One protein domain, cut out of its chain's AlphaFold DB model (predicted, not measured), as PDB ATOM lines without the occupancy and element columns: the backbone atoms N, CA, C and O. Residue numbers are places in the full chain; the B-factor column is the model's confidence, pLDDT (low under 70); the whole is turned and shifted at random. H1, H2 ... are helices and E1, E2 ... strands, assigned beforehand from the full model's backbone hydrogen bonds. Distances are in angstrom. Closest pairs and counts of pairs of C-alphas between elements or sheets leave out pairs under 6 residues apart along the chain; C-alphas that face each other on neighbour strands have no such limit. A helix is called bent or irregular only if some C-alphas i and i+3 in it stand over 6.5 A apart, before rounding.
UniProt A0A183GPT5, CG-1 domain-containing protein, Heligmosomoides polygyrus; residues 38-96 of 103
ATOM      1  N   GLN A  38     144.624 145.286 185.733       94.69
ATOM      2  CA  GLN A  38     144.680 146.541 184.983       94.69
ATOM      3  C   GLN A  38     143.287 147.143 184.770       94.69
ATOM      4  O   GLN A  38     143.125 148.356 184.856       94.69
ATOM      5  N   GLU A  39     142.274 146.315 184.513       93.44
ATOM      6  CA  GLU A  39     140.881 146.763 184.420       93.44
ATOM      7  C   GLU A  39     140.356 147.230 185.772       93.44
ATOM      8  O   GLU A  39     139.816 148.327 185.847       93.44
ATOM      9  N   ILE A  40     140.590 146.467 186.846       94.88
ATOM     10  CA  ILE A  40     140.210 146.887 188.201       94.88
ATOM     11  C   ILE A  40     140.851 148.232 188.552       94.88
ATOM     12  O   ILE A  40     140.159 149.132 189.016       94.88
ATOM     13  N   ALA A  41     142.152 148.402 188.298       95.69
ATOM     14  CA  ALA A  41     142.836 149.664 188.558       95.69
ATOM     15  C   ALA A  41     142.213 150.820 187.760       95.69
ATOM     16  O   ALA A  41     141.900 151.850 188.350       95.69
ATOM     17  N   ARG A  42     141.980 150.641 186.451       95.19
ATOM     18  CA  ARG A  42     141.324 151.657 185.611       95.19
ATOM     19  C   ARG A  42     139.947 152.036 186.149       95.19
ATOM     20  O   ARG A  42     139.709 153.210 186.396       95.19
ATOM     21  N   LEU A  43     139.086 151.054 186.414       95.12
ATOM     22  CA  LEU A  43     137.742 151.292 186.947       95.12
ATOM     23  C   LEU A  43     137.777 152.074 188.265       95.12
ATOM     24  O   LEU A  43     137.005 153.012 188.439       95.12
ATOM     25  N   LEU A  44     138.688 151.725 189.179       94.19
ATOM     26  CA  LEU A  44     138.825 152.412 190.466       94.19
ATOM     27  C   LEU A  44     139.365 153.843 190.328       94.19
ATOM     28  O   LEU A  44     138.936 154.714 191.081       94.19
ATOM     29  N   TYR A  45     140.280 154.098 189.387       95.25
ATOM     30  CA  TYR A  45     140.781 155.451 189.121       95.25
ATOM     31  C   TYR A  45     139.733 156.347 188.459       95.25
ATOM     32  O   TYR A  45     139.695 157.539 188.755       95.25
ATOM     33  N   SER A  46     138.880 155.785 187.601       95.38
ATOM     34  CA  SER A  46     137.835 156.537 186.902       95.38
ATOM     35  C   SER A  46     136.584 156.748 187.767       95.38
ATOM     36  O   SER A  46     135.904 157.758 187.607       95.38
ATOM     37  N   ALA A  47     136.308 155.868 188.737       94.12
ATOM     38  CA  ALA A  47     135.111 155.903 189.587       94.12
ATOM     39  C   ALA A  47     134.753 157.272 190.216       94.12
ATOM     40  O   ALA A  47     133.565 157.592 190.250       94.12
ATOM     41  N   PRO A  48     135.696 158.122 190.680       93.50
ATOM     42  CA  PRO A  48     135.356 159.449 191.205       93.50
ATOM     43  C   PRO A  48     134.664 160.375 190.192       93.50
ATOM     44  O   PRO A  48     133.918 161.262 190.598       93.50
ATOM     45  N   ASN A  49     134.888 160.161 188.891       95.56
ATOM     46  CA  ASN A  49     134.233 160.901 187.809       95.56
ATOM     47  C   ASN A  49     132.901 160.264 187.371       95.56
ATOM     48  O   ASN A  49     132.201 160.840 186.542       95.56
ATOM     49  N   HIS A  50     132.553 159.098 187.929       94.88
ATOM     50  CA  HIS A  50     131.404 158.274 187.551       94.88
ATOM     51  C   HIS A  50     130.558 157.882 188.775       94.88
ATOM     52  O   HIS A  50     130.505 156.705 189.159       94.88
ATOM     53  N   PRO A  51     129.886 158.846 189.434       93.12
ATOM     54  CA  PRO A  51     129.054 158.561 190.602       93.12
ATOM     55  C   PRO A  51     127.917 157.572 190.300       93.12
ATOM     56  O   PRO A  51     127.468 156.865 191.200       93.12
ATOM     57  N   GLU A  52     127.472 157.471 189.047       94.62
ATOM     58  CA  GLU A  52     126.441 156.535 188.597       94.62
ATOM     59  C   GLU A  52     126.865 155.059 188.658       94.62
ATOM     60  O   GLU A  52     126.007 154.174 188.680       94.62
ATOM     61  N   TRP A  53     128.172 154.771 188.710       95.25
ATOM     62  CA  TRP A  53     128.678 153.405 188.896       95.25
ATOM     63  C   TRP A  53     128.518 152.923 190.335       95.25
ATOM     64  O   TRP A  53     128.443 151.716 190.583       95.25
ATOM     65  N   ILE A  54     128.456 153.858 191.284       93.62
ATOM     66  CA  ILE A  54     128.346 153.555 192.702       93.62
ATOM     67  C   ILE A  54     126.899 153.199 193.025       93.62
ATOM     68  O   ILE A  54     125.967 153.981 192.849       93.62
ATOM     69  N   ARG A  55     126.701 151.985 193.526       92.00
ATOM     70  CA  ARG A  55     125.397 151.489 193.958       92.00
ATOM     71  C   ARG A  55     125.257 151.640 195.468       92.00
ATOM     72  O   ARG A  55     126.235 151.630 196.206       92.00
ATOM     73  N   GLN A  56     124.014 151.755 195.927       91.50
ATOM     74  CA  GLN A  56     123.649 151.776 197.353       91.50
ATOM     75  C   GLN A  56     122.746 150.593 197.731       91.50
ATOM     76  O   GLN A  56     122.258 150.496 198.849       91.50
ATOM     77  N   GLN A  57     122.516 149.684 196.786       90.94
ATOM     78  CA  GLN A  57     121.684 148.502 196.951       90.94
ATOM     79  C   GLN A  57     122.214 147.374 196.070       90.94
ATOM     80  O   GLN A  57     122.972 147.613 195.126       90.94
ATOM     81  N   VAL A  58     121.788 146.158 196.378       91.75
ATOM     82  CA  VAL A  58     122.095 144.945 195.624       91.75
ATOM     83  C   VAL A  58     120.796 144.185 195.381       91.75
ATOM     84  O   VAL A  58     119.873 144.248 196.196       91.75
ATOM     85  N   GLU A  59     120.699 143.506 194.244       92.56
ATOM     86  CA  GLU A  59     119.580 142.606 193.969       92.56
ATOM     87  C   GLU A  59     119.658 141.355 194.854       92.56
ATOM     88  O   GLU A  59     120.740 140.919 195.244       92.56
ATOM     89  N   ILE A  60     118.511 140.743 195.155       92.44
ATOM     90  CA  ILE A  60     118.479 139.459 195.861       92.44
ATOM     91  C   ILE A  60     118.847 138.348 194.879       92.44
ATOM     92  O   ILE A  60     118.127 138.115 193.912       92.44
ATOM     93  N   ARG A  61     119.938 137.636 195.169       89.56
ATOM     94  CA  ARG A  61     120.520 136.560 194.355       89.56
ATOM     95  C   ARG A  61     120.761 137.010 192.910       89.56
ATOM     96  O   ARG A  61     120.118 136.494 191.995       89.56
ATOM     97  N   PRO A  62     121.678 137.973 192.699       90.75
ATOM     98  CA  PRO A  62     121.968 138.503 191.375       90.75
ATOM     99  C   PRO A  62     122.429 137.400 190.417       90.75
ATOM    100  O   PRO A  62     123.008 136.389 190.833       90.75
ATOM    101  N   GLN A  63     122.192 137.618 189.122       90.81
ATOM    102  CA  GLN A  63     122.608 136.688 188.075       90.81
ATOM    103  C   GLN A  63     124.133 136.513 188.059       90.81
ATOM    104  O   GLN A  63     124.889 137.431 188.394       90.81
ATOM    105  N   THR A  64     124.600 135.341 187.626       88.94
ATOM    106  CA  THR A  64     126.032 135.064 187.461       88.94
ATOM    107  C   THR A  64     126.704 136.133 186.604       88.94
ATOM    108  O   THR A  64     126.206 136.494 185.541       88.94
ATOM    109  N   GLY A  65     127.856 136.618 187.067       91.00
ATOM    110  CA  GLY A  65     128.623 137.649 186.373       91.00
ATOM    111  C   GLY A  65     128.180 139.079 186.676       91.00
ATOM    112  O   GLY A  65     128.814 140.011 186.194       91.00
ATOM    113  N   THR A  66     127.133 139.288 187.478       94.00
ATOM    114  CA  THR A  66     126.753 140.638 187.915       94.00
ATOM    115  C   THR A  66     127.871 141.274 188.744       94.00
ATOM    116  O   THR A  66     128.473 140.628 189.600       94.00
ATOM    117  N   GLN A  67     128.126 142.557 188.505       94.19
ATOM    118  CA  GLN A  67     129.148 143.350 189.175       94.19
ATOM    119  C   GLN A  67     128.541 144.609 189.784       94.19
ATOM    120  O   GLN A  67     127.738 145.302 189.159       94.19
ATOM    121  N   TYR A  68     128.996 144.939 190.988       93.44
ATOM    122  CA  TYR A  68     128.592 146.134 191.717       93.44
ATOM    123  C   TYR A  68     129.826 146.885 192.212       93.44
ATOM    124  O   TYR A  68     130.816 146.267 192.607       93.44
ATOM    125  N   MET A  69     129.748 148.215 192.239       93.88
ATOM    126  CA  MET A  69     130.740 149.068 192.886       93.88
ATOM    127  C   MET A  69     130.085 149.788 194.064       93.88
ATOM    128  O   MET A  69     129.014 150.372 193.923       93.88
ATOM    129  N   PHE A  70     130.721 149.727 195.233       91.88
ATOM    130  CA  PHE A  70     130.229 150.343 196.463       91.88
ATOM    131  C   PHE A  70     131.321 151.194 197.100       91.88
ATOM    132  O   PHE A  70     132.486 150.792 197.157       91.88
ATOM    133  N   CYS A  71     130.923 152.321 197.683       89.44
ATOM    134  CA  CYS A  71     131.759 153.023 198.642       89.44
ATOM    135  C   CYS A  71     131.933 152.158 199.892       89.44
ATOM    136  O   CYS A  71     130.967 151.772 200.549       89.44
ATOM    137  N   ARG A  72     133.188 151.871 200.253       84.69
ATOM    138  CA  ARG A  72     133.523 151.006 201.396       84.69
ATOM    139  C   ARG A  72     132.924 151.489 202.725       84.69
ATOM    140  O   ARG A  72     132.689 150.669 203.609       84.69
ATOM    141  N   PHE A  73     132.738 152.799 202.885       84.06
ATOM    142  CA  PHE A  73     132.298 153.413 204.139       84.06
ATOM    143  C   PHE A  73     130.779 153.571 204.258       84.06
ATOM    144  O   PHE A  73     130.297 153.827 205.358       84.06
ATOM    145  N   ASP A  74     130.024 153.340 203.184       80.50
ATOM    146  CA  ASP A  74     128.585 153.640 203.145       80.50
ATOM    147  C   ASP A  74     127.719 152.528 203.749       80.50
ATOM    148  O   ASP A  74     126.496 152.629 203.763       80.50
ATOM    149  N   GLY A  75     128.336 151.462 204.266       80.19
ATOM    150  CA  GLY A  75     127.652 150.402 204.997       80.19
ATOM    151  C   GLY A  75     127.997 149.004 204.503       80.19
ATOM    152  O   GLY A  75     129.090 148.731 204.012       80.19
ATOM    153  N   ASN A  76     127.053 148.082 204.685       81.88
ATOM    154  CA  ASN A  76     127.206 146.671 204.330       81.88
ATOM    155  C   ASN A  76     126.214 146.253 203.232       81.88
ATOM    156  O   ASN A  76     125.737 145.123 203.258       81.88
ATOM    157  N   TRP A  77     125.891 147.148 202.290       84.56
ATOM    158  CA  TRP A  77     124.919 146.896 201.213       84.56
ATOM    159  C   TRP A  77     125.220 145.616 200.435       84.56
ATOM    160  O   TRP A  77     124.312 144.848 200.149       84.56
ATOM    161  N   PHE A  78     126.503 145.329 200.207       85.06
ATOM    162  CA  PHE A  78     126.962 144.095 199.568       85.06
ATOM    163  C   PHE A  78     126.526 142.810 200.296       85.06
ATOM    164  O   PHE A  78     126.502 141.761 199.677       85.06
ATOM    165  N   LYS A  79     126.154 142.873 201.585       86.19
ATOM    166  CA  LYS A  79     125.643 141.723 202.353       86.19
ATOM    167  C   LYS A  79     124.132 141.522 202.251       86.19
ATOM    168  O   LYS A  79     123.609 140.572 202.825       86.19
ATOM    169  N   MET A  80     123.418 142.442 201.603       88.94
ATOM    170  CA  MET A  80     121.960 142.399 201.456       88.94
ATOM    171  C   MET A  80     121.528 141.701 200.160       88.94
ATOM    172  O   MET A  80     120.418 141.908 199.692       88.94
ATOM    173  N   ASP A  81     122.398 140.869 199.587       89.94
ATOM    174  CA  ASP A  81     122.206 140.143 198.327       89.94
ATOM    175  C   ASP A  81     121.450 138.816 198.496       89.94
ATOM    176  O   ASP A  81     121.244 138.074 197.539       89.94
ATOM    177  N   GLY A  82     121.023 138.487 199.715       89.31
ATOM    178  CA  GLY A  82     120.325 137.239 200.013       89.31
ATOM    179  C   GLY A  82     121.224 135.997 200.049       89.31
ATOM    180  O   GLY A  82     120.689 134.885 200.121       89.31
ATOM    181  N   TYR A  83     122.552 136.161 200.021       85.56
ATOM    182  CA  TYR A  83     123.515 135.099 200.311       85.56
ATOM    183  C   TYR A  83     123.926 135.095 201.793       85.56
ATOM    184  O   TYR A  83     123.819 136.090 202.510       85.56
ATOM    185  N   GLU A  84     124.398 133.945 202.286       82.12
ATOM    186  CA  GLU A  84     124.927 133.831 203.649       82.12
ATOM    187  C   GLU A  84     126.392 134.287 203.719       82.12
ATOM    188  O   GLU A  84     127.300 133.609 203.239       82.12
ATOM    189  N   TRP A  85     126.647 135.400 204.408       78.88
ATOM    190  CA  TRP A  85     127.996 135.914 204.656       78.88
ATOM    191  C   TRP A  85     128.544 135.400 205.994       78.88
ATOM    192  O   TRP A  85     128.043 135.770 207.058       78.88
ATOM    193  N   LYS A  86     129.607 134.582 205.981       72.75
ATOM    194  CA  LYS A  86     130.227 134.041 207.208       72.75
ATOM    195  C   LYS A  86     131.567 134.708 207.511       72.75
ATOM    196  O   LYS A  86     132.453 134.828 206.668       72.75
ATOM    197  N   LYS A  87     131.749 135.139 208.761       69.38
ATOM    198  CA  LYS A  87     133.036 135.653 209.251       69.38
ATOM    199  C   LYS A  87     133.884 134.489 209.762       69.38
ATOM    200  O   LYS A  87     133.388 133.636 210.493       69.38
ATOM    201  N   ARG A  88     135.178 134.460 209.428       63.00
ATOM    202  CA  ARG A  88     136.095 133.455 209.987       63.00
ATOM    203  C   ARG A  88     136.277 133.636 211.494       63.00
ATOM    204  O   ARG A  88     136.330 134.764 211.986       63.00
ATOM    205  N   ARG A  89     136.468 132.509 212.188       69.06
ATOM    206  CA  ARG A  89     136.667 132.406 213.644       69.06
ATOM    207  C   ARG A  89     137.821 133.275 214.176       69.06
ATOM    208  O   ARG A  89     137.737 133.742 215.302       69.06
ATOM    209  N   GLU A  90     138.834 133.567 213.355       72.69
ATOM    210  CA  GLU A  90     140.006 134.395 213.720       72.69
ATOM    211  C   GLU A  90     140.022 135.797 213.072       72.69
ATOM    212  O   GLU A  90     141.020 136.514 213.069       72.69
ATOM    213  N   GLY A  91     138.881 136.237 212.540       61.00
ATOM    214  CA  GLY A  91     138.515 137.652 212.534       61.00
ATOM    215  C   GLY A  91     139.177 138.610 211.540       61.00
ATOM    216  O   GLY A  91     138.683 139.731 211.443       61.00
ATOM    217  N   LYS A  92     140.209 138.237 210.773       58.16
ATOM    218  CA  LYS A  92     140.908 139.222 209.914       58.16
ATOM    219  C   LYS A  92     140.379 139.380 208.485       58.16
ATOM    220  O   LYS A  92     140.621 140.419 207.885       58.16
ATOM    221  N   LEU A  93     139.624 138.419 207.949       58.41
ATOM    222  CA  LEU A  93     139.059 138.499 206.595       58.41
ATOM    223  C   LEU A  93     137.656 137.874 206.565       58.41
ATOM    224  O   LEU A  93     137.466 136.741 207.015       58.41
ATOM    225  N   ILE A  94     136.676 138.622 206.050       59.25
ATOM    226  CA  ILE A  94     135.381 138.068 205.633       59.25
ATOM    227  C   ILE A  94     135.647 137.329 204.316       59.25
ATOM    228  O   ILE A  94     136.250 137.901 203.411       59.25
ATOM    229  N   ARG A  95     135.255 136.058 204.229       59.94
ATOM    230  CA  ARG A  95     135.190 135.312 202.968       59.94
ATOM    231  C   ARG A  95     133.715 135.061 202.683       59.94
ATOM    232  O   ARG A  95     132.974 134.750 203.612       59.94
ATOM    233  N   GLU A  96     133.308 135.182 201.428       56.44
ATOM    234  CA  GLU A  96     132.083 134.533 200.972       56.44
ATOM    235  C   GLU A  96     132.279 133.024 201.170       56.44
ATOM    236  O   GLU A  96     133.141 132.419 200.531       56.44
TER     237      GLU A  96
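Overview. This is residues 38 to 96 of the 103 residues of the protein "CG-1 domain-containing protein" of Heligmosomoides polygyrus (UniProt A0A183GPT5). A loose chain with little regular structure: the helix H1 stands at one end, a small hairpin of two short strands, E1 and E2, at the other, and the looping stretch of residues 50 to 84 winds between them. The printed part has 59 residues, 18 of them in named elements, in the order H1, E1, E2, with an antiparallel sheet; the class is mixed. It is loose, with a radius of gyration of the C-alphas of 13.3 A and spans of 38 by 26 by 22 A.

Along the chain. H1, residues 38 to 49, runs 18.0 A from C-alpha 38 at (144.680, 146.541, 184.983); it is irregular, with C-alphas 45 and 48 7.1 A apart. E1 is residues 85 to 87, 6.8 A; E2 is residues 94 to 96, 6.7 A, ending at C-alpha 96 at (132.083, 134.533, 200.972).

Arrangement. In H1, 6 of 8 O i to N i+4 pairs are within hydrogen-bond range. H1 and E2 are apart. E1 and E2 form an antiparallel hairpin at 144 degrees; C-alphas 87 and 94, 4.9 A apart, face each other, but no backbone N and O across the pair are within hydrogen-bond range.

Size, cuts and confidence. The farthest C-alphas, of Asn 49 and Arg 89, are 38.5 A apart. The printed part has no cut. The H1 to E1 link is long. Residues 87 to 89 and 91 to 96 have pLDDT under 70.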